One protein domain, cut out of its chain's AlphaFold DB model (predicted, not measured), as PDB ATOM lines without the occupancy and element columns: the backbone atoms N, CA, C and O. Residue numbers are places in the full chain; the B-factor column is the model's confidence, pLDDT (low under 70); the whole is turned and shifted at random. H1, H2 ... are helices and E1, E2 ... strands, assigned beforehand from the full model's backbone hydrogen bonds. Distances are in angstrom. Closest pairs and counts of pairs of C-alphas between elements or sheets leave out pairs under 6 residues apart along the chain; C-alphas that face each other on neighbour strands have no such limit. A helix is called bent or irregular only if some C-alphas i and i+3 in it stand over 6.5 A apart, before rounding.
ATOM      1  N   MET A  29     -37.539 -27.131 -16.388       70.81
ATOM      2  CA  MET A  29     -38.958 -26.914 -16.119       70.81
ATOM      3  C   MET A  29     -39.748 -27.652 -17.192       70.81
ATOM      4  O   MET A  29     -39.749 -27.237 -18.347       70.81
ATOM      5  N   ALA A  30     -40.341 -28.784 -16.824       66.50
ATOM      6  CA  ALA A  30     -40.942 -29.714 -17.767       66.50
ATOM      7  C   ALA A  30     -42.448 -29.815 -17.582       66.50
ATOM      8  O   ALA A  30     -42.946 -29.710 -16.467       66.50
ATOM      9  N   THR A  31     -43.156 -30.086 -18.669       63.31
ATOM     10  CA  THR A  31     -44.586 -30.340 -18.618       63.31
ATOM     11  C   THR A  31     -45.079 -31.292 -19.701       63.31
ATOM     12  O   THR A  31     -44.409 -31.477 -20.713       63.31
ATOM     13  N   ALA A  32     -46.255 -31.885 -19.485       62.53
ATOM     14  CA  ALA A  32     -46.936 -32.816 -20.372       62.53
ATOM     15  C   ALA A  32     -48.354 -32.320 -20.732       62.53
ATOM     16  O   ALA A  32     -48.861 -31.357 -20.168       62.53
ATOM     17  N   GLY A  33     -49.020 -32.988 -21.682       57.84
ATOM     18  CA  GLY A  33     -50.444 -32.733 -21.964       57.84
ATOM     19  C   GLY A  33     -50.746 -31.482 -22.803       57.84
ATOM     20  O   GLY A  33     -51.860 -30.962 -22.762       57.84
ATOM     21  N   VAL A  34     -49.792 -31.024 -23.616       57.41
ATOM     22  CA  VAL A  34     -49.854 -29.779 -24.409       57.41
ATOM     23  C   VAL A  34     -50.840 -29.779 -25.599       57.41
ATOM     24  O   VAL A  34     -50.751 -28.923 -26.468       57.41
ATOM     25  N   PHE A  35     -51.779 -30.728 -25.703       60.66
ATOM     26  CA  PHE A  35     -52.694 -30.828 -26.859       60.66
ATOM     27  C   PHE A  35     -53.943 -29.942 -26.726       60.66
ATOM     28  O   PHE A  35     -54.344 -29.272 -27.675       60.66
ATOM     29  N   SER A  36     -54.562 -29.925 -25.544       64.56
ATOM     30  CA  SER A  36     -55.775 -29.147 -25.241       64.56
ATOM     31  C   SER A  36     -55.483 -27.835 -24.502       64.56
ATOM     32  O   SER A  36     -56.401 -27.145 -24.044       64.56
ATOM     33  N   CYS A  37     -54.203 -27.501 -24.370       73.44
ATOM     34  CA  CYS A  37     -53.714 -26.299 -23.724       73.44
ATOM     35  C   CYS A  37     -52.560 -25.698 -24.520       73.44
ATOM     36  O   CYS A  37     -51.876 -26.398 -25.265       73.44
ATOM     37  N   ILE A  38     -52.346 -24.405 -24.331       82.81
ATOM     38  CA  ILE A  38     -51.136 -23.711 -24.752       82.81
ATOM     39  C   ILE A  38     -50.279 -23.551 -23.504       82.81
ATOM     40  O   ILE A  38     -50.711 -22.971 -22.507       82.81
ATOM     41  N   THR A  39     -49.075 -24.096 -23.550       83.62
ATOM     42  CA  THR A  39     -48.056 -23.879 -22.536       83.62
ATOM     43  C   THR A  39     -47.300 -22.600 -22.847       83.62
ATOM     44  O   THR A  39     -46.878 -22.378 -23.981       83.62
ATOM     45  N   VAL A  40     -47.105 -21.775 -21.826       87.00
ATOM     46  CA  VAL A  40     -46.278 -20.570 -21.885       87.00
ATOM     47  C   VAL A  40     -44.993 -20.857 -21.134       87.00
ATOM     48  O   VAL A  40     -45.052 -21.196 -19.956       87.00
ATOM     49  N   PHE A  41     -43.851 -20.691 -21.789       87.94
ATOM     50  CA  PHE A  41     -42.548 -20.602 -21.139       87.94
ATOM     51  C   PHE A  41     -41.995 -19.203 -21.336       87.94
ATOM     52  O   PHE A  41     -41.920 -18.740 -22.466       87.94
ATOM     53  N   ALA A  42     -41.574 -18.541 -20.269       89.75
ATOM     54  CA  ALA A  42     -40.816 -17.303 -20.354       89.75
ATOM     55  C   ALA A  42     -39.467 -17.485 -19.660       89.75
ATOM     56  O   ALA A  42     -39.385 -18.145 -18.623       89.75
ATOM     57  N   TRP A  43     -38.409 -16.919 -20.232       92.25
ATOM     58  CA  TRP A  43     -37.047 -17.075 -19.738       92.25
ATOM     59  C   TRP A  43     -36.222 -15.809 -19.952       92.25
ATOM     60  O   TRP A  43     -36.238 -15.235 -21.036       92.25
ATOM     61  N   SER A  44     -35.459 -15.417 -18.935       90.06
ATOM     62  CA  SER A  44     -34.397 -14.413 -19.030       90.06
ATOM     63  C   SER A  44     -33.087 -15.044 -18.605       90.06
ATOM     64  O   SER A  44     -33.023 -15.734 -17.584       90.06
ATOM     65  N   LYS A  45     -32.020 -14.761 -19.349       88.56
ATOM     66  CA  LYS A  45     -30.683 -15.284 -19.066       88.56
ATOM     67  C   LYS A  45     -30.186 -14.842 -17.682       88.56
ATOM     68  O   LYS A  45     -30.590 -13.816 -17.146       88.56
ATOM     69  N   SER A  46     -29.303 -15.634 -17.074       84.25
ATOM     70  CA  SER A  46     -28.569 -15.206 -15.879       84.25
ATOM     71  C   SER A  46     -27.344 -14.374 -16.267       84.25
ATOM     72  O   SER A  46     -26.632 -14.722 -17.209       84.25
ATOM     73  N   THR A  47     -27.029 -13.335 -15.489       82.69
ATOM     74  CA  THR A  47     -25.754 -12.600 -15.620       82.69
ATOM     75  C   THR A  47     -24.550 -13.435 -15.186       82.69
ATOM     76  O   THR A  47     -23.414 -13.132 -15.537       82.69
ATOM     77  N   CYS A  48     -24.786 -14.503 -14.425       77.31
ATOM     78  CA  CYS A  48     -23.756 -15.417 -13.961       77.31
ATOM     79  C   CYS A  48     -23.706 -16.664 -14.846       77.31
ATOM     80  O   CYS A  48     -24.709 -17.361 -15.013       77.31
ATOM     81  N   ALA A  49     -22.515 -17.000 -15.347       76.56
ATOM     82  CA  ALA A  49     -22.305 -18.224 -16.114       76.56
ATOM     83  C   ALA A  49     -22.743 -19.471 -15.319       76.56
ATOM     84  O   ALA A  49     -22.512 -19.572 -14.110       76.56
ATOM     85  N   ASN A  50     -23.369 -20.432 -16.008       71.06
ATOM     86  CA  ASN A  50     -23.836 -21.706 -15.443       71.06
ATOM     87  C   ASN A  50     -24.791 -21.563 -14.241       71.06
ATOM     88  O   ASN A  50     -24.854 -22.437 -13.365       71.06
ATOM     89  N   ARG A  51     -25.545 -20.459 -14.182       75.44
ATOM     90  CA  ARG A  51     -26.656 -20.294 -13.244       75.44
ATOM     91  C   ARG A  51     -27.990 -20.311 -13.989       75.44
ATOM     92  O   ARG A  51     -28.057 -19.782 -15.097       75.44
ATOM     93  N   PRO A  52     -29.040 -20.895 -13.384       76.44
ATOM     94  CA  PRO A  52     -30.394 -20.749 -13.890       76.44
ATOM     95  C   PRO A  52     -30.750 -19.271 -14.070       76.44
ATOM     96  O   PRO A  52     -30.435 -18.438 -13.213       76.44
ATOM     97  N   GLY A  53     -31.382 -18.971 -15.195       78.81
ATOM     98  CA  GLY A  53     -32.046 -17.706 -15.453       78.81
ATOM     99  C   GLY A  53     -33.363 -17.577 -14.685       78.81
ATOM    100  O   GLY A  53     -33.816 -18.521 -14.028       78.81
ATOM    101  N   LEU A  54     -33.989 -16.405 -14.789       85.75
ATOM    102  CA  LEU A  54     -35.378 -16.247 -14.362       85.75
ATOM    103  C   LEU A  54     -36.261 -17.004 -15.347       85.75
ATOM    104  O   LEU A  54     -36.049 -16.928 -16.557       85.75
ATOM    105  N   CYS A  55     -37.222 -17.765 -14.838       85.88
ATOM    106  CA  CYS A  55     -38.089 -18.566 -15.682       85.88
ATOM    107  C   CYS A  55     -39.504 -18.646 -15.123       85.88
ATOM    108  O   CYS A  55     -39.716 -18.660 -13.913       85.88
ATOM    109  N   PHE A  56     -40.460 -18.739 -16.035       85.50
ATOM    110  CA  PHE A  56     -41.874 -18.924 -15.758       85.50
ATOM    111  C   PHE A  56     -42.428 -19.976 -16.718       85.50
ATOM    112  O   PHE A  56     -42.036 -20.022 -17.885       85.50
ATOM    113  N   GLY A  57     -43.331 -20.818 -16.224       84.00
ATOM    114  CA  GLY A  57     -43.972 -21.875 -16.996       84.00
ATOM    115  C   GLY A  57     -45.411 -22.050 -16.553       84.00
ATOM    116  O   GLY A  57     -45.679 -22.089 -15.357       84.00
ATOM    117  N   THR A  58     -46.349 -22.149 -17.488       80.88
ATOM    118  CA  THR A  58     -47.753 -22.408 -17.142       80.88
ATOM    119  C   THR A  58     -48.535 -23.038 -18.286       80.88
ATOM    120  O   THR A  58     -48.102 -23.008 -19.437       80.88
ATOM    121  N   HIS A  59     -49.714 -23.568 -17.965       78.56
ATOM    122  CA  HIS A  59     -50.677 -24.131 -18.902       78.56
ATOM    123  C   HIS A  59     -51.923 -23.278 -18.953       78.56
ATOM    124  O   HIS A  59     -52.553 -23.008 -17.934       78.56
ATOM    125  N   VAL A  60     -52.346 -22.948 -20.165       79.06
ATOM    126  CA  VAL A  60     -53.634 -22.313 -20.400       79.06
ATOM    127  C   VAL A  60     -54.498 -23.281 -21.191       79.06
ATOM    128  O   VAL A  60     -54.268 -23.517 -22.374       79.06
ATOM    129  N   SER A  61     -55.495 -23.880 -20.538       77.12
ATOM    130  CA  SER A  61     -56.472 -24.729 -21.228       77.12
ATOM    131  C   SER A  61     -57.286 -23.901 -22.223       77.12
ATOM    132  O   SER A  61     -57.929 -22.928 -21.829       77.12
ATOM    133  N   ASN A  62     -57.355 -24.337 -23.484       75.81
ATOM    134  CA  ASN A  62     -58.156 -23.658 -24.511       75.81
ATOM    135  C   ASN A  62     -59.641 -23.617 -24.122       75.81
ATOM    136  O   ASN A  62     -60.332 -22.631 -24.360       75.81
ATOM    137  N   GLY A  63     -60.137 -24.681 -23.481       71.75
ATOM    138  CA  GLY A  63     -61.517 -24.750 -23.006       71.75
ATOM    139  C   GLY A  63     -61.796 -23.769 -21.865       71.75
ATOM    140  O   GLY A  63     -62.840 -23.117 -21.864       71.75
ATOM    141  N   ALA A  64     -60.870 -23.637 -20.909       72.25
ATOM    142  CA  ALA A  64     -60.990 -22.656 -19.830       72.25
ATOM    143  C   ALA A  64     -60.895 -21.223 -20.366       72.25
ATOM    144  O   ALA A  64     -61.729 -20.392 -20.015       72.25
ATOM    145  N   LEU A  65     -59.959 -20.972 -21.285       76.69
ATOM    146  CA  LEU A  65     -59.801 -19.686 -21.955       76.69
ATOM    147  C   LEU A  65     -61.060 -19.305 -22.739       76.69
ATOM    148  O   LEU A  65     -61.578 -18.210 -22.555       76.69
ATOM    149  N   LEU A  66     -61.627 -20.217 -23.537       76.75
ATOM    150  CA  LEU A  66     -62.873 -19.968 -24.267       76.75
ATOM    151  C   LEU A  66     -64.045 -19.657 -23.331       76.75
ATOM    152  O   LEU A  66     -64.829 -18.753 -23.615       76.75
ATOM    153  N   ARG A  67     -64.188 -20.399 -22.223       71.81
ATOM    154  CA  ARG A  67     -65.223 -20.121 -21.213       71.81
ATOM    155  C   ARG A  67     -65.021 -18.755 -20.569       71.81
ATOM    156  O   ARG A  67     -65.998 -18.022 -20.445       71.81
ATOM    157  N   GLY A  68     -63.775 -18.420 -20.231       70.12
ATOM    158  CA  GLY A  68     -63.370 -17.097 -19.774       70.12
ATOM    159  C   GLY A  68     -63.827 -16.044 -20.772       70.12
ATOM    160  O   GLY A  68     -64.778 -15.327 -20.494       70.12
ATOM    161  N   LEU A  69     -63.270 -16.045 -21.983       72.44
ATOM    162  CA  LEU A  69     -63.594 -15.098 -23.055       72.44
ATOM    163  C   LEU A  69     -65.110 -14.954 -23.294       72.44
ATOM    164  O   LEU A  69     -65.606 -13.838 -23.452       72.44
ATOM    165  N   ARG A  70     -65.874 -16.057 -23.286       71.38
ATOM    166  CA  ARG A  70     -67.343 -16.027 -23.423       71.38
ATOM    167  C   ARG A  70     -68.030 -15.298 -22.275       71.38
ATOM    168  O   ARG A  70     -68.930 -14.501 -22.531       71.38
ATOM    169  N   ALA A  71     -67.619 -15.550 -21.034       64.00
ATOM    170  CA  ALA A  71     -68.107 -14.801 -19.879       64.00
ATOM    171  C   ALA A  71     -67.727 -13.310 -19.979       64.00
ATOM    172  O   ALA A  71     -68.497 -12.448 -19.560       64.00
ATOM    173  N   CYS A  72     -66.594 -13.011 -20.623       62.72
ATOM    174  CA  CYS A  72     -66.031 -11.668 -20.771       62.72
ATOM    175  C   CYS A  72     -66.647 -10.823 -21.890       62.72
ATOM    176  O   CYS A  72     -66.347  -9.638 -21.989       62.72
ATOM    177  N   ARG A  73     -67.542 -11.372 -22.725       56.41
ATOM    178  CA  ARG A  73     -68.238 -10.603 -23.780       56.41
ATOM    179  C   ARG A  73     -69.029  -9.394 -23.258       56.41
ATOM    180  O   ARG A  73     -69.489  -8.590 -24.060       56.41
ATOM    181  N   LYS A  74     -69.202  -9.274 -21.938       50.44
ATOM    182  CA  LYS A  74     -69.890  -8.162 -21.282       50.44
ATOM    183  C   LYS A  74     -68.961  -7.003 -20.871       50.44
ATOM    184  O   LYS A  74     -69.473  -5.897 -20.740       50.44
ATOM    185  N   SER A  75     -67.641  -7.194 -20.693       49.88
ATOM    186  CA  SER A  75     -66.699  -6.100 -20.363       49.88
ATOM    187  C   SER A  75     -65.208  -6.452 -20.579       49.88
ATOM    188  O   SER A  75     -64.798  -7.597 -20.401       49.88
ATOM    189  N   LYS A  76     -64.366  -5.451 -20.906       48.72
ATOM    190  CA  LYS A  76     -62.895  -5.582 -21.089       48.72
ATOM    191  C   LYS A  76     -62.168  -6.138 -19.846       48.72
ATOM    192  O   LYS A  76     -61.140  -6.783 -19.989       48.72
ATOM    193  N   ILE A  77     -62.729  -5.929 -18.653       53.53
ATOM    194  CA  ILE A  77     -62.140  -6.256 -17.339       53.53
ATOM    195  C   ILE A  77     -62.068  -7.773 -17.085       53.53
ATOM    196  O   ILE A  77     -61.237  -8.249 -16.313       53.53
ATOM    197  N   ASP A  78     -62.929  -8.559 -17.727       46.72
ATOM    198  CA  ASP A  78     -63.056  -9.979 -17.404       46.72
ATOM    199  C   ASP A  78     -62.026 -10.859 -18.149       46.72
ATOM    200  O   ASP A  78     -61.665 -11.927 -17.646       46.72
ATOM    201  N   ILE A  79     -61.499 -10.417 -19.307       51.34
ATOM    202  CA  ILE A  79     -60.444 -11.152 -20.044       51.34
ATOM    203  C   ILE A  79     -59.188 -11.235 -19.177       51.34
ATOM    204  O   ILE A  79     -58.610 -12.313 -19.008       51.34
ATOM    205  N   ASP A  80     -58.850 -10.112 -18.545       54.03
ATOM    206  CA  ASP A  80     -57.743 -10.017 -17.605       54.03
ATOM    207  C   ASP A  80     -57.958 -10.947 -16.409       54.03
ATOM    208  O   ASP A  80     -56.997 -11.550 -15.954       54.03
ATOM    209  N   ARG A  81     -59.201 -11.170 -15.943       58.50
ATOM    210  CA  ARG A  81     -59.506 -12.112 -14.844       58.50
ATOM    211  C   ARG A  81     -59.219 -13.570 -15.187       58.50
ATOM    212  O   ARG A  81     -58.696 -14.277 -14.330       58.50
ATOM    213  N   ALA A  82     -59.554 -14.030 -16.394       63.88
ATOM    214  CA  ALA A  82     -59.377 -15.437 -16.772       63.88
ATOM    215  C   ALA A  82     -57.898 -15.859 -16.778       63.88
ATOM    216  O   ALA A  82     -57.574 -16.995 -16.438       63.88
ATOM    217  N   LEU A  83     -57.009 -14.928 -17.129       73.06
ATOM    218  CA  LEU A  83     -55.562 -15.129 -17.102       73.06
ATOM    219  C   LEU A  83     -54.897 -14.474 -15.883       73.06
ATOM    220  O   LEU A  83     -53.710 -14.687 -15.667       73.06
ATOM    221  N   SER A  84     -55.627 -13.740 -15.038       73.56
ATOM    222  CA  SER A  84     -55.056 -12.938 -13.942       73.56
ATOM    223  C   SER A  84     -54.110 -13.723 -13.031       73.56
ATOM    224  O   SER A  84     -53.015 -13.218 -12.783       73.56
ATOM    225  N   PRO A  85     -54.436 -14.957 -12.585       73.00
ATOM    226  CA  PRO A  85     -53.514 -15.730 -11.753       73.00
ATOM    227  C   PRO A  85     -52.196 -16.051 -12.472       73.00
ATOM    228  O   PRO A  85     -51.128 -16.016 -11.864       73.00
ATOM    229  N   VAL A  86     -52.268 -16.326 -13.778       75.00
ATOM    230  CA  VAL A  86     -51.107 -16.568 -14.644       75.00
ATOM    231  C   VAL A  86     -50.279 -15.294 -14.798       75.00
ATOM    232  O   VAL A  86     -49.069 -15.325 -14.590       75.00
ATOM    233  N   LEU A  87     -50.927 -14.168 -15.101       82.44
ATOM    234  CA  LEU A  87     -50.260 -12.883 -15.318       82.44
ATOM    235  C   LEU A  87     -49.611 -12.347 -14.038       82.44
ATOM    236  O   LEU A  87     -48.510 -11.805 -14.086       82.44
ATOM    237  N   LEU A  88     -50.256 -12.527 -12.881       79.00
ATOM    238  CA  LEU A  88     -49.704 -12.130 -11.586       79.00
ATOM    239  C   LEU A  88     -48.407 -12.888 -11.287       79.00
ATOM    240  O   LEU A  88     -47.377 -12.264 -11.046       79.00
ATOM    241  N   LYS A  89     -48.438 -14.220 -11.392       78.94
ATOM    242  CA  LYS A  89     -47.261 -15.068 -11.164       78.94
ATOM    243  C   LYS A  89     -46.141 -14.772 -12.159       78.94
ATOM    244  O   LYS A  89     -44.972 -14.778 -11.787       78.94
ATOM    245  N   MET A  90     -46.491 -14.480 -13.411       83.88
ATOM    246  CA  MET A  90     -45.527 -14.067 -14.428       83.88
ATOM    247  C   MET A  90     -44.845 -12.748 -14.045       83.88
ATOM    248  O   MET A  90     -43.618 -12.681 -14.071       83.88
ATOM    249  N   ARG A  91     -45.606 -11.737 -13.600       85.62
ATOM    250  CA  ARG A  91     -45.043 -10.462 -13.119       85.62
ATOM    251  C   ARG A  91     -44.123 -10.643 -11.920       85.62
ATOM    252  O   ARG A  91     -43.029 -10.091 -11.906       85.62
ATOM    253  N   GLU A  92     -44.530 -11.451 -10.947       83.25
ATOM    254  CA  GLU A  92     -43.711 -11.765  -9.771       83.25
ATOM    255  C   GLU A  92     -42.390 -12.448 -10.154       83.25
ATOM    256  O   GLU A  92     -41.342 -12.115  -9.604       83.25
ATOM    257  N   CYS A  93     -42.408 -13.361 -11.135       82.88
ATOM    258  CA  CYS A  93     -41.202 -14.061 -11.592       82.88
ATOM    259  C   CYS A  93     -40.172 -13.132 -12.253       82.88
ATOM    260  O   CYS A  93     -38.973 -13.398 -12.160       82.88
ATOM    261  N   PHE A  94     -40.623 -12.062 -12.912       85.00
ATOM    262  CA  PHE A  94     -39.763 -11.104 -13.618       85.00
ATOM    263  C   PHE A  94     -39.661  -9.744 -12.917       85.00
ATOM    264  O   PHE A  94     -39.142  -8.787 -13.490       85.00
ATOM    265  N   GLN A  95     -40.111  -9.639 -11.665       86.81
ATOM    266  CA  GLN A  95     -40.035  -8.392 -10.919       86.81
ATOM    267  C   GLN A  95     -38.572  -7.946 -10.753       86.81
ATOM    268  O   GLN A  95     -37.738  -8.672 -10.213       86.81
ATOM    269  N   GLY A  96     -38.263  -6.732 -11.218       83.69
ATOM    270  CA  GLY A  96     -36.901  -6.188 -11.196       83.69
ATOM    271  C   GLY A  96     -35.953  -6.806 -12.231       83.69
ATOM    272  O   GLY A  96     -34.748  -6.567 -12.162       83.69
ATOM    273  N   CYS A  97     -36.467  -7.594 -13.180       85.00
ATOM    274  CA  CYS A  97     -35.707  -8.039 -14.342       85.00
ATOM    275  C   CYS A  97     -35.505  -6.866 -15.305       85.00
ATOM    276  O   CYS A  97     -36.480  -6.295 -15.778       85.00
ATOM    277  N   THR A  98     -34.247  -6.552 -15.609       89.25
ATOM    278  CA  THR A  98     -33.842  -5.509 -16.569       89.25
ATOM    279  C   THR A  98     -33.139  -6.100 -17.789       89.25
ATOM    280  O   THR A  98     -32.224  -5.503 -18.333       89.25
ATOM    281  N   GLN A  99     -33.443  -7.350 -18.124       89.62
ATOM    282  CA  GLN A  99     -32.819  -8.088 -19.222       89.62
ATOM    283  C   GLN A  99     -33.882  -8.552 -20.204       89.62
ATOM    284  O   GLN A  99     -35.060  -8.625 -19.852       89.62
ATOM    285  N   ASP A 100     -33.438  -8.933 -21.400       93.62
ATOM    286  CA  ASP A 100     -34.281  -9.543 -22.421       93.62
ATOM    287  C   ASP A 100     -35.028 -10.779 -21.897       93.62
ATOM    288  O   ASP A 100     -34.438 -11.708 -21.330       93.62
ATOM    289  N   VAL A 101     -36.331 -10.819 -22.173       91.56
ATOM    290  CA  VAL A 101     -37.199 -11.962 -21.889       91.56
ATOM    291  C   VAL A 101     -37.600 -12.640 -23.196       91.56
ATOM    292  O   VAL A 101     -38.083 -12.019 -24.145       91.56
ATOM    293  N   PHE A 102     -37.426 -13.955 -23.236       93.06
ATOM    294  CA  PHE A 102     -37.835 -14.824 -24.332       93.06
ATOM    295  C   PHE A 102     -39.083 -15.583 -23.909       93.06
ATOM    296  O   PHE A 102     -39.030 -16.380 -22.972       93.06
ATOM    297  N   VAL A 103     -40.198 -15.353 -24.597       92.31
ATOM    298  CA  VAL A 103     -41.461 -16.047 -24.349       92.31
ATOM    299  C   VAL A 103     -41.739 -17.011 -25.492       92.31
ATOM    300  O   VAL A 103     -41.773 -16.632 -26.659       92.31
ATOM    301  N   THR A 104     -41.948 -18.279 -25.159       88.69
ATOM    302  CA  THR A 104     -42.382 -19.301 -26.103       88.69
ATOM    303  C   THR A 104     -43.748 -19.844 -25.723       88.69
ATOM    304  O   THR A 104     -43.933 -20.383 -24.632       88.69
ATOM    305  N   LEU A 105     -44.685 -19.752 -26.659       88.56
ATOM    306  CA  LEU A 105     -45.959 -20.449 -26.622       88.56
ATOM    307  C   LEU A 105     -45.806 -21.777 -27.355       88.56
ATOM    308  O   LEU A 105     -45.354 -21.816 -28.500       88.56
ATOM    309  N   ILE A 106     -46.163 -22.877 -26.711       80.69
ATOM    310  CA  ILE A 106     -46.036 -24.216 -27.281       80.69
ATOM    311  C   ILE A 106     -47.212 -25.087 -26.883       80.69
ATOM    312  O   ILE A 106     -47.723 -24.995 -25.773       80.69
ATOM    313  N   GLY A 107     -47.634 -25.959 -27.788       75.25
ATOM    314  CA  GLY A 107     -48.838 -26.749 -27.588       75.25
ATOM    315  C   GLY A 107     -50.020 -26.147 -28.315       75.25
ATOM    316  O   GLY A 107     -49.863 -25.250 -29.135       75.25
ATOM    317  N   SER A 108     -51.201 -26.678 -28.035       67.69
ATOM    318  CA  SER A 108     -52.402 -26.546 -28.844       67.69
ATOM    319  C   SER A 108     -52.177 -26.945 -30.296       67.69
ATOM    320  O   SER A 108     -51.112 -26.839 -30.904       67.69
ATOM    321  N   HIS A 109     -53.231 -27.458 -30.882       68.88
ATOM    322  CA  HIS A 109     -53.214 -27.849 -32.264       68.88
ATOM    323  C   HIS A 109     -53.588 -26.651 -33.157       68.88
ATOM    324  O   HIS A 109     -54.568 -25.965 -32.864       68.88
ATOM    325  N   ARG A 110     -52.889 -26.409 -34.281       67.81
ATOM    326  CA  ARG A 110     -53.169 -25.246 -35.169       67.81
ATOM    327  C   ARG A 110     -54.636 -25.134 -35.599       67.81
ATOM    328  O   ARG A 110     -55.159 -24.036 -35.733       67.81
ATOM    329  N   ALA A 111     -55.314 -26.263 -35.811       65.31
ATOM    330  CA  ALA A 111     -56.737 -26.259 -36.170       65.31
ATOM    331  C   ALA A 111     -57.678 -25.984 -34.981       65.31
ATOM    332  O   ALA A 111     -58.822 -25.615 -35.202       65.31
ATOM    333  N   MET A 112     -57.222 -26.195 -33.743       67.31
ATOM    334  CA  MET A 112     -57.978 -25.860 -32.530       67.31
ATOM    335  C   MET A 112     -57.746 -24.420 -32.087       67.31
ATOM    336  O   MET A 112     -58.606 -23.851 -31.423       67.31
ATOM    337  N   ASP A 113     -56.596 -23.853 -32.454       73.00
ATOM    338  CA  ASP A 113     -56.267 -22.458 -32.193       73.00
ATOM    339  C   ASP A 113     -57.308 -21.512 -32.807       73.00
ATOM    340  O   ASP A 113     -57.720 -20.560 -32.156       73.00
ATOM    341  N   ASN A 114     -57.815 -21.865 -33.997       72.12
ATOM    342  CA  ASN A 114     -58.884 -21.162 -34.702       72.12
ATOM    343  C   ASN A 114     -60.223 -21.907 -34.596       72.12
ATOM    344  O   ASN A 114     -60.554 -22.717 -35.465       72.12
ATOM    345  N   CYS A 115     -61.019 -21.633 -33.558       72.38
ATOM    346  CA  CYS A 115     -62.326 -22.280 -33.383       72.38
ATOM    347  C   CYS A 115     -63.504 -21.393 -33.829       72.38
ATOM    348  O   CYS A 115     -63.482 -20.173 -33.672       72.38
ATOM    349  N   GLU A 116     -64.585 -22.013 -34.318       74.12
ATOM    350  CA  GLU A 116     -65.830 -21.312 -34.698       74.12
ATOM    351  C   GLU A 116     -66.418 -20.485 -33.545       74.12
ATOM    352  O   GLU A 116     -67.018 -19.433 -33.758       74.12
ATOM    353  N   GLY A 117     -66.174 -20.915 -32.302       72.56
ATOM    354  CA  GLY A 117     -66.550 -20.161 -31.111       72.56
ATOM    355  C   GLY A 117     -65.911 -18.771 -31.048       72.56
ATOM    356  O   GLY A 117     -66.600 -17.825 -30.685       72.56
ATOM    357  N   LEU A 118     -64.633 -18.632 -31.421       76.31
ATOM    358  CA  LEU A 118     -63.940 -17.340 -31.442       76.31
ATOM    359  C   LEU A 118     -64.346 -16.494 -32.651       76.31
ATOM    360  O   LEU A 118     -64.521 -15.285 -32.509       76.31
ATOM    361  N   LYS A 119     -64.593 -17.119 -33.809       83.50
ATOM    362  CA  LYS A 119     -65.097 -16.419 -35.004       83.50
ATOM    363  C   LYS A 119     -66.455 -15.778 -34.763       83.50
ATOM    364  O   LYS A 119     -66.642 -14.598 -35.033       83.50
ATOM    365  N   ALA A 120     -67.383 -16.533 -34.177       81.06
ATOM    366  CA  ALA A 120     -68.680 -16.002 -33.770       81.06
ATOM    367  C   ALA A 120     -68.541 -14.907 -32.702       81.06
ATOM    368  O   ALA A 120     -69.423 -14.055 -32.575       81.06
ATOM    369  N   MET A 121     -67.453 -14.936 -31.918       78.19
ATOM    370  CA  MET A 121     -67.170 -13.941 -30.893       78.19
ATOM    371  C   MET A 121     -66.665 -12.606 -31.437       78.19
ATOM    372  O   MET A 121     -67.143 -11.566 -30.975       78.19
ATOM    373  N   PHE A 122     -65.758 -12.659 -32.410       84.25
ATOM    374  CA  PHE A 122     -65.030 -11.521 -32.967       84.25
ATOM    375  C   PHE A 122     -65.126 -11.502 -34.503       84.25
ATOM    376  O   PHE A 122     -64.103 -11.595 -35.169       84.25
ATOM    377  N   PRO A 123     -66.325 -11.407 -35.104       83.69
ATOM    378  CA  PRO A 123     -66.528 -11.670 -36.535       83.69
ATOM    379  C   PRO A 123     -65.709 -10.773 -37.477       83.69
ATOM    380  O   PRO A 123     -65.413 -11.173 -38.600       83.69
ATOM    381  N   GLU A 124     -65.320  -9.588 -37.018       87.69
ATOM    382  CA  GLU A 124     -64.596  -8.588 -37.812       87.69
ATOM    383  C   GLU A 124     -63.080  -8.590 -37.558       87.69
ATOM    384  O   GLU A 124     -62.330  -7.972 -38.307       87.69
ATOM    385  N   ASP A 125     -62.610  -9.308 -36.534       84.12
ATOM    386  CA  ASP A 125     -61.214  -9.283 -36.094       84.12
ATOM    387  C   ASP A 125     -60.604 -10.684 -36.164       84.12
ATOM    388  O   ASP A 125     -60.733 -11.503 -35.250       84.12
ATOM    389  N   LYS A 126     -59.953 -10.960 -37.299       85.94
ATOM    390  CA  LYS A 126     -59.389 -12.277 -37.612       85.94
ATOM    391  C   LYS A 126     -58.254 -12.685 -36.680       85.94
ATOM    392  O   LYS A 126     -58.054 -13.881 -36.487       85.94
ATOM    393  N   GLU A 127     -57.516 -11.737 -36.110       85.19
ATOM    394  CA  GLU A 127     -56.418 -12.061 -35.194       85.19
ATOM    395  C   GLU A 127     -56.956 -12.648 -33.887       85.19
ATOM    396  O   GLU A 127     -56.451 -13.653 -33.385       85.19
ATOM    397  N   LYS A 128     -58.087 -12.115 -33.405       84.50
ATOM    398  CA  LYS A 128     -58.794 -12.613 -32.214       84.50
ATOM    399  C   LYS A 128     -59.439 -13.986 -32.393       84.50
ATOM    400  O   LYS A 128     -60.028 -14.509 -31.441       84.50
ATOM    401  N   TRP A 129     -59.352 -14.584 -33.582       86.25
ATOM    402  CA  TRP A 129     -59.811 -15.952 -33.820       86.25
ATOM    403  C   TRP A 129     -58.840 -17.003 -33.284       86.25
ATOM    404  O   TRP A 129     -59.243 -18.159 -33.195       86.25
ATOM    405  N   SER A 130     -57.626 -16.597 -32.893       87.25
ATOM    406  CA  SER A 130     -56.572 -17.452 -32.349       87.25
ATOM    407  C   SER A 130     -56.546 -17.429 -30.817       87.25
ATOM    408  O   SER A 130     -56.457 -16.363 -30.207       87.25
ATOM    409  N   PHE A 131     -56.560 -18.598 -30.166       84.94
ATOM    410  CA  PHE A 131     -56.308 -18.694 -28.720       84.94
ATOM    411  C   PHE A 131     -54.899 -18.220 -28.347       84.94
ATOM    412  O   PHE A 131     -54.736 -17.528 -27.340       84.94
ATOM    413  N   ALA A 132     -53.894 -18.563 -29.155       88.38
ATOM    414  CA  ALA A 132     -52.513 -18.143 -28.951       88.38
ATOM    415  C   ALA A 132     -52.375 -16.618 -28.958       88.38
ATOM    416  O   ALA A 132     -51.658 -16.086 -28.113       88.38
ATOM    417  N   TRP A 133     -53.115 -15.915 -29.827       89.75
ATOM    418  CA  TRP A 133     -53.148 -14.450 -29.836       89.75
ATOM    419  C   TRP A 133     -53.617 -13.880 -28.493       89.75
ATOM    420  O   TRP A 133     -52.965 -12.995 -27.948       89.75
ATOM    421  N   HIS A 134     -54.694 -14.420 -27.904       86.25
ATOM    422  CA  HIS A 134     -55.210 -13.926 -26.615       86.25
ATOM    423  C   HIS A 134     -54.202 -14.120 -25.479       86.25
ATOM    424  O   HIS A 134     -54.029 -13.227 -24.652       86.25
ATOM    425  N   ILE A 135     -53.511 -15.262 -25.453       88.62
ATOM    426  CA  ILE A 135     -52.470 -15.544 -24.454       88.62
ATOM    427  C   ILE A 135     -51.266 -14.629 -24.666       88.62
ATOM    428  O   ILE A 135     -50.790 -14.021 -23.710       88.62
ATOM    429  N   GLN A 136     -50.797 -14.501 -25.909       91.38
ATOM    430  CA  GLN A 136     -49.681 -13.630 -26.261       91.38
ATOM    431  C   GLN A 136     -49.971 -12.177 -25.880       91.38
ATOM    432  O   GLN A 136     -49.144 -11.547 -25.232       91.38
ATOM    433  N   ASN A 137     -51.154 -11.664 -26.224       89.25
ATOM    434  CA  ASN A 137     -51.560 -10.296 -25.920       89.25
ATOM    435  C   ASN A 137     -51.638 -10.046 -24.404       89.25
ATOM    436  O   ASN A 137     -51.142  -9.034 -23.919       89.25
ATOM    437  N   ALA A 138     -52.212 -10.985 -23.646       86.75
ATOM    438  CA  ALA A 138     -52.316 -10.870 -22.193       86.75
ATOM    439  C   ALA A 138     -50.945 -10.934 -21.497       86.75
ATOM    440  O   ALA A 138     -50.643 -10.116 -20.630       86.75
ATOM    441  N   CYS A 139     -50.093 -11.884 -21.891       89.56
ATOM    442  CA  CYS A 139     -48.733 -11.992 -21.367       89.56
ATOM    443  C   CYS A 139     -47.865 -10.793 -21.779       89.56
ATOM    444  O   CYS A 139     -47.060 -10.344 -20.971       89.56
ATOM    445  N   GLY A 140     -48.040 -10.262 -22.994       90.19
ATOM    446  CA  GLY A 140     -47.369  -9.047 -23.460       90.19
ATOM    447  C   GLY A 140     -47.698  -7.852 -22.581       90.19
ATOM    448  O   GLY A 140     -46.793  -7.286 -21.982       90.19
ATOM    449  N   ALA A 141     -48.989  -7.576 -22.374       87.56
ATOM    450  CA  ALA A 141     -49.424  -6.500 -21.487       87.56
ATOM    451  C   ALA A 141     -48.851  -6.637 -20.062       87.56
ATOM    452  O   ALA A 141     -48.434  -5.651 -19.465       87.56
ATOM    453  N   ALA A 142     -48.778  -7.860 -19.526       86.88
ATOM    454  CA  ALA A 142     -48.210  -8.098 -18.201       86.88
ATOM    455  C   ALA A 142     -46.689  -7.866 -18.127       86.88
ATOM    456  O   ALA A 142     -46.190  -7.491 -17.068       86.88
ATOM    457  N   LEU A 143     -45.949  -8.111 -19.213       89.75
ATOM    458  CA  LEU A 143     -44.506  -7.857 -19.272       89.75
ATOM    459  C   LEU A 143     -44.179  -6.393 -19.581       89.75
ATOM    460  O   LEU A 143     -43.175  -5.903 -19.076       89.75
ATOM    461  N   ASP A 144     -45.021  -5.697 -20.345       88.81
ATOM    462  CA  ASP A 144     -44.845  -4.275 -20.678       88.81
ATOM    463  C   ASP A 144     -44.915  -3.367 -19.433       88.81
ATOM    464  O   ASP A 144     -44.377  -2.262 -19.427       88.81
ATOM    465  N   GLU A 145     -45.549  -3.833 -18.352       87.88
ATOM    466  CA  GLU A 145     -45.568  -3.155 -17.047       87.88
ATOM    467  C   GLU A 145     -44.227  -3.242 -16.289       87.88
ATOM    468  O   GLU A 145     -44.050  -2.586 -15.257       87.88
ATOM    469  N   LEU A 146     -43.289  -4.073 -16.748       88.88
ATOM    470  CA  LEU A 146     -42.006  -4.319 -16.093       88.88
ATOM    471  C   LEU A 146     -40.867  -3.584 -16.816       88.88
ATOM    472  O   LEU A 146     -40.946  -3.350 -18.020       88.88
ATOM    473  N   PRO A 147     -39.766  -3.252 -16.117       89.44
ATOM    474  CA  PRO A 147     -38.612  -2.577 -16.711       89.44
ATOM    475  C   PRO A 147     -37.739  -3.544 -17.538       89.44
ATOM    476  O   PRO A 147     -36.540  -3.649 -17.300       89.44
ATOM    477  N   ILE A 148     -38.345  -4.281 -18.469       90.25
ATOM    478  CA  ILE A 148     -37.691  -5.248 -19.357       90.25
ATOM    479  C   ILE A 148     -37.214  -4.528 -20.622       90.25
ATOM    480  O   ILE A 148     -37.998  -3.846 -21.275       90.25
ATOM    481  N   ASP A 149     -35.952  -4.730 -21.007       88.00
ATOM    482  CA  ASP A 149     -35.366  -4.088 -22.194       88.00
ATOM    483  C   ASP A 149     -36.068  -4.515 -23.491       88.00
ATOM    484  O   ASP A 149     -36.396  -3.693 -24.350       88.00
ATOM    485  N   LYS A 150     -36.291  -5.825 -23.644       92.50
ATOM    486  CA  LYS A 150     -36.914  -6.404 -24.832       92.50
ATOM    487  C   LYS A 150     -37.638  -7.702 -24.514       92.50
ATOM    488  O   LYS A 150     -37.100  -8.590 -23.857       92.50
ATOM    489  N   VAL A 151     -38.830  -7.859 -25.082       93.38
ATOM    490  CA  VAL A 151     -39.552  -9.134 -25.097       93.38
ATOM    491  C   VAL A 151     -39.527  -9.706 -26.510       93.38
ATOM    492  O   VAL A 151     -39.854  -9.023 -27.481       93.38
ATOM    493  N   SER A 152     -39.132 -10.969 -26.642       93.94
ATOM    494  CA  SER A 152     -39.182 -11.703 -27.909       93.94
ATOM    495  C   SER A 152     -40.106 -12.908 -27.804       93.94
ATOM    496  O   SER A 152     -40.230 -13.520 -26.745       93.94
ATOM    497  N   TRP A 153     -40.762 -13.237 -28.916       92.75
ATOM    498  CA  TRP A 153     -41.847 -14.211 -28.953       92.75
ATOM    499  C   TRP A 153     -41.557 -15.331 -29.941       92.75
ATOM    500  O   TRP A 153     -41.080 -15.093 -31.050       92.75
ATOM    501  N   ASN A 154     -41.901 -16.551 -29.548       88.94
ATOM    502  CA  ASN A 154     -41.910 -17.718 -30.415       88.94
ATOM    503  C   ASN A 154     -43.201 -18.509 -30.184       88.94
ATOM    504  O   ASN A 154     -43.537 -18.810 -29.045       88.94
ATOM    505  N   THR A 155     -43.915 -18.881 -31.242       85.81
ATOM    506  CA  THR A 155     -45.182 -19.616 -31.119       85.81
ATOM    507  C   THR A 155     -45.119 -20.892 -31.946       85.81
ATOM    508  O   THR A 155     -45.163 -20.866 -33.174       85.81
ATOM    509  N   ASN A 156     -45.041 -22.030 -31.256       79.56
ATOM    510  CA  ASN A 156     -44.916 -23.365 -31.831       79.56
ATOM    511  C   ASN A 156     -46.160 -24.203 -31.528       79.56
ATOM    512  O   ASN A 156     -46.185 -25.017 -30.603       79.56
ATOM    513  N   LEU A 157     -47.202 -24.010 -32.332       74.38
ATOM    514  CA  LEU A 157     -48.411 -24.829 -32.264       74.38
ATOM    515  C   LEU A 157     -48.206 -26.166 -32.984       74.38
ATOM    516  O   LEU A 157     -47.588 -26.217 -34.053       74.38
ATOM    517  N   LEU A 158     -48.779 -27.238 -32.437       67.31
ATOM    518  CA  LEU A 158     -48.702 -28.583 -33.007       67.31
ATOM    519  C   LEU A 158     -49.413 -28.633 -34.372       67.31
ATOM    520  O   LEU A 158     -50.533 -28.136 -34.535       67.31
ATOM    521  N   LEU A 159     -48.752 -29.227 -35.370       52.00
ATOM    522  CA  LEU A 159     -49.291 -29.394 -36.724       52.00
ATOM    523  C   LEU A 159     -50.365 -30.492 -36.769       52.00
ATOM    524  O   LEU A 159     -50.178 -31.565 -36.199       52.00
ATOM    525  N   ARG A 160     -51.440 -30.250 -37.538       49.22
ATOM    526  CA  ARG A 160     -52.306 -31.318 -38.076       49.22
ATOM    527  C   ARG A 160     -51.692 -31.860 -39.344       49.22
ATOM    528  O   ARG A 160     -51.208 -31.073 -40.158       49.22
ATOM    529  N   PHE A 161     -51.963 -33.125 -39.628       40.31
ATOM    530  CA  PHE A 161     -52.202 -33.521 -41.010       40.31
ATOM    531  C   PHE A 161     -53.574 -32.982 -41.452       40.31
ATOM    532  O   PHE A 161     -54.628 -33.415 -40.984       40.31
ATOM    533  N   VAL A 162     -53.567 -31.963 -42.313       35.88
ATOM    534  CA  VAL A 162     -54.766 -31.450 -42.993       35.88
ATOM    535  C   VAL A 162     -55.432 -32.622 -43.729       35.88
ATOM    536  O   VAL A 162     -54.848 -33.134 -44.676       35.88
ATOM    537  N   GLY A 163     -56.615 -33.083 -43.300       35.41
ATOM    538  CA  GLY A 163     -57.369 -34.104 -44.052       35.41
ATOM    539  C   GLY A 163     -58.254 -35.065 -43.254       35.41
ATOM    540  O   GLY A 163     -59.276 -35.501 -43.780       35.41
ATOM    541  N   GLU A 164     -57.951 -35.377 -41.991       39.81
ATOM    542  CA  GLU A 164     -58.815 -36.285 -41.217       39.81
ATOM    543  C   GLU A 164     -60.075 -35.564 -40.730       39.81
ATOM    544  O   GLU A 164     -60.002 -34.673 -39.888       39.81
ATOM    545  N   LYS A 165     -61.253 -35.933 -41.242       41.09
ATOM    546  CA  LYS A 165     -62.531 -35.438 -40.713       41.09
ATOM    547  C   LYS A 165     -62.832 -36.136 -39.385       41.09
ATOM    548  O   LYS A 165     -63.161 -37.315 -39.384       41.09
ATOM    549  N   ILE A 166     -62.782 -35.385 -38.287       45.09
ATOM    550  CA  ILE A 166     -63.349 -35.805 -37.001       45.09
ATOM    551  C   ILE A 166     -64.865 -35.666 -37.138       45.09
ATOM    552  O   ILE A 166     -65.366 -34.551 -37.287       45.09
ATOM    553  N   LYS A 167     -65.580 -36.791 -37.182       46.94
ATOM    554  CA  LYS A 167     -67.038 -36.816 -37.377       46.94
ATOM    555  C   LYS A 167     -67.793 -37.011 -36.059       46.94
ATOM    556  O   LYS A 167     -69.007 -36.840 -36.037       46.94
ATOM    557  N   SER A 168     -67.091 -37.345 -34.976       48.94
ATOM    558  CA  SER A 168     -67.666 -37.640 -33.662       48.94
ATOM    559  C   SER A 168     -66.681 -37.346 -32.516       48.94
ATOM    560  O   SER A 168     -65.474 -37.287 -32.742       48.94
ATOM    561  N   MET A 169     -67.179 -37.224 -31.274       44.69
ATOM    562  CA  MET A 169     -66.315 -37.170 -30.073       44.69
ATOM    563  C   MET A 169     -65.424 -38.415 -29.938       44.69
ATOM    564  O   MET A 169     -64.340 -38.343 -29.371       44.69
ATOM    565  N   ILE A 170     -65.866 -39.562 -30.461       53.03
ATOM    566  CA  ILE A 170     -65.098 -40.811 -30.436       53.03
ATOM    567  C   ILE A 170     -63.922 -40.724 -31.415       53.03
ATOM    568  O   ILE A 170     -62.820 -41.122 -31.062       53.03
ATOM    569  N   ASP A 171     -64.109 -40.139 -32.602       51.25
ATOM    570  CA  ASP A 171     -63.011 -39.888 -33.551       51.25
ATOM    571  C   ASP A 171     -62.015 -38.855 -33.011       51.25
ATOM    572  O   ASP A 171     -60.820 -38.941 -33.288       51.25
ATOM    573  N   GLU A 172     -62.494 -37.887 -32.225       48.97
ATOM    574  CA  GLU A 172     -61.648 -36.921 -31.522       48.97
ATOM    575  C   GLU A 172     -60.800 -37.611 -30.449       48.97
ATOM    576  O   GLU A 172     -59.597 -37.375 -30.378       48.97
ATOM    577  N   GLU A 173     -61.399 -38.501 -29.657       50.47
ATOM    578  CA  GLU A 173     -60.697 -39.265 -28.625       50.47
ATOM    579  C   GLU A 173     -59.768 -40.331 -29.223       50.47
ATOM    580  O   GLU A 173     -58.673 -40.534 -28.716       50.47
ATOM    581  N   LEU A 174     -60.125 -40.957 -30.345       54.00
ATOM    582  CA  LEU A 174     -59.253 -41.884 -31.074       54.00
ATOM    583  C   LEU A 174     -58.106 -41.157 -31.782       54.00
ATOM    584  O   LEU A 174     -56.987 -41.662 -31.796       54.00
ATOM    585  N   GLY A 175     -58.354 -39.970 -32.338       55.34
ATOM    586  CA  GLY A 175     -57.312 -39.086 -32.857       55.34
ATOM    587  C   GLY A 175     -56.388 -38.613 -31.736       55.34
ATOM    588  O   GLY A 175     -55.170 -38.687 -31.870       55.34
ATOM    589  N   ARG A 176     -56.950 -38.236 -30.581       52.00
ATOM    590  CA  ARG A 176     -56.182 -38.002 -29.356       52.00
ATOM    591  C   ARG A 176     -55.368 -39.237 -29.006       52.00
ATOM    592  O   ARG A 176     -54.169 -39.107 -28.948       52.00
ATOM    593  N   GLN A 177     -55.924 -40.432 -28.870       51.84
ATOM    594  CA  GLN A 177     -55.179 -41.635 -28.468       51.84
ATOM    595  C   GLN A 177     -54.098 -42.064 -29.474       51.84
ATOM    596  O   GLN A 177     -52.992 -42.415 -29.067       51.84
ATOM    597  N   LYS A 178     -54.369 -41.985 -30.784       50.62
ATOM    598  CA  LYS A 178     -53.392 -42.280 -31.853       50.62
ATOM    599  C   LYS A 178     -52.261 -41.255 -31.933       50.62
ATOM    600  O   LYS A 178     -51.187 -41.568 -32.445       50.62
ATOM    601  N   HIS A 179     -52.499 -40.039 -31.444       48.81
ATOM    602  CA  HIS A 179     -51.559 -38.921 -31.527       48.81
ATOM    603  C   HIS A 179     -51.157 -38.360 -30.151       48.81
ATOM    604  O   HIS A 179     -50.388 -37.402 -30.075       48.81
ATOM    605  N   MET A 180     -51.585 -39.010 -29.062       45.56
ATOM    606  CA  MET A 180     -51.188 -38.814 -27.662       45.56
ATOM    607  C   MET A 180     -49.839 -39.498 -27.446       45.56
ATOM    608  O   MET A 180     -49.625 -40.299 -26.541       45.56
ATOM    609  N   ASN A 181     -48.882 -39.133 -28.289       44.25
ATOM    610  CA  ASN A 181     -47.487 -39.227 -27.924       44.25
ATOM    611  C   ASN A 181     -47.245 -38.018 -27.031       44.25
ATOM    612  O   ASN A 181     -47.197 -36.895 -27.526       44.25
ATOM    613  N   PHE A 182     -47.205 -38.208 -25.714       44.91
ATOM    614  CA  PHE A 182     -46.987 -37.125 -24.755       44.91
ATOM    615  C   PHE A 182     -45.788 -36.264 -25.177       44.91
ATOM    616  O   PHE A 182     -44.643 -36.688 -25.029       44.91
ATOM    617  N   MET A 183     -46.046 -35.058 -25.697       53.69
ATOM    618  CA  MET A 183     -44.986 -34.115 -26.027       53.69
ATOM    619  C   MET A 183     -44.565 -33.405 -24.757       53.69
ATOM    620  O   MET A 183     -45.089 -32.345 -24.419       53.69
ATOM    621  N   VAL A 184     -43.671 -34.043 -24.007       56.12
ATOM    622  CA  VAL A 184     -43.012 -33.372 -22.895       56.12
ATOM    623  C   VAL A 184     -42.283 -32.177 -23.476       56.12
ATOM    624  O   VAL A 184     -41.469 -32.348 -24.385       56.12
ATOM    625  N   VAL A 185     -42.585 -30.988 -22.970       64.38
ATOM    626  CA  VAL A 185     -41.792 -29.796 -23.245       64.38
ATOM    627  C   VAL A 185     -41.034 -29.459 -21.982       64.38
ATOM    628  O   VAL A 185     -41.642 -29.300 -20.928       64.38
ATOM    629  N   ALA A 186     -39.718 -29.365 -22.091       67.94
ATOM    630  CA  ALA A 186     -38.847 -28.968 -21.006       67.94
ATOM    631  C   ALA A 186     -38.036 -27.737 -21.397       67.94
ATOM    632  O   ALA A 186     -37.349 -27.746 -22.413       67.94
ATOM    633  N   LEU A 187     -38.085 -26.700 -20.569       71.75
ATOM    634  CA  LEU A 187     -37.199 -25.548 -20.640       71.75
ATOM    635  C   LEU A 187     -35.940 -25.830 -19.814       71.75
ATOM    636  O   LEU A 187     -36.043 -26.019 -18.601       71.75
ATOM    637  N   ASP A 188     -34.763 -25.838 -20.444       74.31
ATOM    638  CA  ASP A 188     -33.482 -25.779 -19.731       74.31
ATOM    639  C   ASP A 188     -33.316 -24.366 -19.154       74.31
ATOM    640  O   ASP A 188     -33.152 -23.386 -19.880       74.31
ATOM    641  N   THR A 189     -33.366 -24.247 -17.831       77.06
ATOM    642  CA  THR A 189     -33.337 -22.965 -17.120       77.06
ATOM    643  C   THR A 189     -31.981 -22.268 -17.221       77.06
ATOM    644  O   THR A 189     -31.905 -21.062 -16.992       77.06
ATOM    645  N   ILE A 190     -30.911 -22.983 -17.586       74.62
ATOM    646  CA  ILE A 190     -29.569 -22.417 -17.770       74.62
ATOM    647  C   ILE A 190     -29.420 -21.832 -19.174       74.62
ATOM    648  O   ILE A 190     -28.860 -20.747 -19.332       74.62
ATOM    649  N   THR A 191     -29.888 -22.551 -20.194       75.81
ATOM    650  CA  THR A 191     -29.641 -22.194 -21.601       75.81
ATOM    651  C   THR A 191     -30.822 -21.508 -22.278       75.81
ATOM    652  O   THR A 191     -30.640 -20.933 -23.349       75.81
ATOM    653  N   GLY A 192     -32.021 -21.585 -21.695       70.25
ATOM    654  CA  GLY A 192     -33.264 -21.122 -22.309       70.25
ATOM    655  C   GLY A 192     -33.764 -22.028 -23.437       70.25
ATOM    656  O   GLY A 192     -34.753 -21.706 -24.092       70.25
ATOM    657  N   GLN A 193     -33.091 -23.155 -23.694       73.81
ATOM    658  CA  GLN A 193     -33.473 -24.067 -24.766       73.81
ATOM    659  C   GLN A 193     -34.700 -24.883 -24.379       73.81
ATOM    660  O   GLN A 193     -34.792 -25.413 -23.270       73.81
ATOM    661  N   LEU A 194     -35.616 -25.031 -25.333       68.62
ATOM    662  CA  LEU A 194     -36.761 -25.919 -25.206       68.62
ATOM    663  C   LEU A 194     -36.444 -27.266 -25.842       68.62
ATOM    664  O   LEU A 194     -36.068 -27.350 -27.010       68.62
ATOM    665  N   VAL A 195     -36.634 -28.323 -25.066       65.12
ATOM    666  CA  VAL A 195     -36.533 -29.704 -25.516       65.12
ATOM    667  C   VAL A 195     -37.936 -30.278 -25.572       65.12
ATOM    668  O   VAL A 195     -38.662 -30.267 -24.580       65.12
ATOM    669  N   THR A 196     -38.315 -30.794 -26.737       59.44
ATOM    670  CA  THR A 196     -39.594 -31.473 -26.937       59.44
ATOM    671  C   THR A 196     -39.360 -32.951 -27.218       59.44
ATOM    672  O   THR A 196     -38.545 -33.270 -28.083       59.44
ATOM    673  N   HIS A 197     -40.077 -33.858 -26.556       55.78
ATOM    674  CA  HIS A 197     -39.976 -35.294 -26.843       55.78
ATOM    675  C   HIS A 197     -41.271 -35.844 -27.443       55.78
ATOM    676  O   HIS A 197     -42.295 -35.826 -26.783       55.78
ATOM    677  N   THR A 198     -41.229 -36.381 -28.665       47.69
ATOM    678  CA  THR A 198     -42.411 -36.830 -29.434       47.69
ATOM    679  C   THR A 198     -42.548 -38.351 -29.581       47.69
ATOM    680  O   THR A 198     -43.469 -38.814 -30.253       47.69
ATOM    681  N   LYS A 199     -41.635 -39.163 -29.023       39.91
ATOM    682  CA  LYS A 199     -41.531 -40.587 -29.392       39.91
ATOM    683  C   LYS A 199     -42.405 -41.517 -28.538       39.91
ATOM    684  O   LYS A 199     -42.333 -41.487 -27.310       39.91
ATOM    685  N   TYR A 200     -43.152 -42.396 -29.215       37.81
ATOM    686  CA  TYR A 200     -43.831 -43.564 -28.646       37.81
ATOM    687  C   TYR A 200     -42.795 -44.406 -27.901       37.81
ATOM    688  O   TYR A 200     -41.920 -45.014 -28.519       37.81
ATOM    689  N   THR A 201     -42.856 -44.416 -26.577       36.97
ATOM    690  CA  THR A 201     -42.134 -45.420 -25.803       36.97
ATOM    691  C   THR A 201     -43.198 -46.307 -25.202       36.97
ATOM    692  O   THR A 201     -43.983 -45.844 -24.377       36.97
ATOM    693  N   ASN A 202     -43.283 -47.551 -25.672       39.31
ATOM    694  CA  ASN A 202     -44.168 -48.524 -25.055       39.31
ATOM    695  C   ASN A 202     -43.752 -48.622 -23.578       39.31
ATOM    696  O   ASN A 202     -42.644 -49.075 -23.292       39.31
ATOM    697  N   MET A 203     -44.578 -48.138 -22.647       35.53
ATOM    698  CA  MET A 203     -44.242 -48.139 -21.219       35.53
ATOM    699  C   MET A 203     -43.932 -49.555 -20.719       35.53
ATOM    700  O   MET A 203     -43.056 -49.707 -19.872       35.53
TER     701      MET A 203
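This is residues 29 to 203 of the 236 residues of the protein "Hypothetical protein" of Chaetoceros debilis (UniProt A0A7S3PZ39). A twisted sheet of four strands, E3, E2, E4 and E5, has H2 and H5 packed on one face and a smaller sheet of three strands, E1, E6 and E7, over part of its other face, a sandwich of two sheets partly face to face. H1 and H4 sit side by side beyond one end of the large sheet's strands, and residues 167 to 173, of which 169 to 173 belong to H6, stick out. The printed part has 175 residues, with six named helices and seven named strands in the order E1 E2 E3 H1 H2 E4 H3 H4 H5 E5 H6 E6 E7, and its class is mixed, helices and strands. The large sheet, in the order E3 E2 E4 E5, is mixed; the small one, E1 E6 E7, is antiparallel. The whole is compact, with a radius of gyration of the C-alphas of 17.2 A, and flat, spanning 53 by 48 by 22 A.

E1, residues 29 to 31, is antiparallel to E6, residues 184 to 188, with N 29 and O 187 at 2.9 A. A tight link leads to E2, residues 37 to 44, which forms a hairpin with E3, residues 54 to 61; N 40 and O 58 are 2.9 A apart. H1, residues 62 to 74, is irregular, C-alphas 71 and 74 being 7.0 A apart; H2, residues 77 to 93, is irregular too, C-alphas 82 and 85 being 7.7 A apart, with a kink of 66 degrees near residue 84. They touch through residues 78 to 83 of H2, opposite ways at a steep tilt of 52 degrees, closest at the C-alphas of Cys 72 and Asp 78, 4.8 A. H2 lies over E3 at a height over the sheet of 11.1 A. E4, residues 101 to 109, is antiparallel to E2, with N 41 and O 104 at 2.9 A. E3, H1, H2 and E4 form a split strand-helix-strand unit, two strands running the same way with E2 between them, and its crossover is right-handed. H3, residues 110 to 113, is on the sheet. H4, residues 116 to 121, touches H1 at a shallow tilt of 23 degrees, the same way, closest at the C-alphas of Leu 66 and Leu 118, 7.7 A. H5, residues 131 to 144, is on the same face as H2, at a height over the sheet of 8.3 A, and touches H2, closest at the C-alphas of Leu 87 and Ala 142, 6.0 A. E5, residues 151 to 158, is parallel to E4, with N 154 and O 103 at 2.9 A; E4, H3, H4, H5 and E5 form a strand-helix-strand unit, parallel neighbour strands with helices between. H6, residues 169 to 179, touches no helix and is on neither sheet. E6 forms a hairpin with E7, residues 194 to 197, where N 186 and O 195 are 2.9 A apart. In the sandwich, the facing parts are 9.4 A centre to centre. Every O i to N i+4 pair is within hydrogen-bond range in H4, H5 and H6, against 8 of 9 in H1 and 9 of 13 in H2; H3 is too short for one.

E1 begins at C-alpha 29, (-38.958, -26.914, -16.119). E2 measures 23.2 A, E3 23.7 A, H1 19.7 A, H2 23.1 A and E4 24.8 A from first to last C-alpha. H5 measures 20.1 A, starting at C-alpha 131, (-56.308, -18.694, -28.720); E5 measures 22.9 A and H6 14.9 A. E7 ends at C-alpha 197, (-39.976, -35.294, -26.843).

The two C-alphas farthest apart, of Cys 48 and Lys 167, are 53.7 A apart. The printed part has no cut, and no link is long. Its mean pLDDT is 71.9, and 63 residues are under 70, among them residues 158 to 186 and 194 to 203.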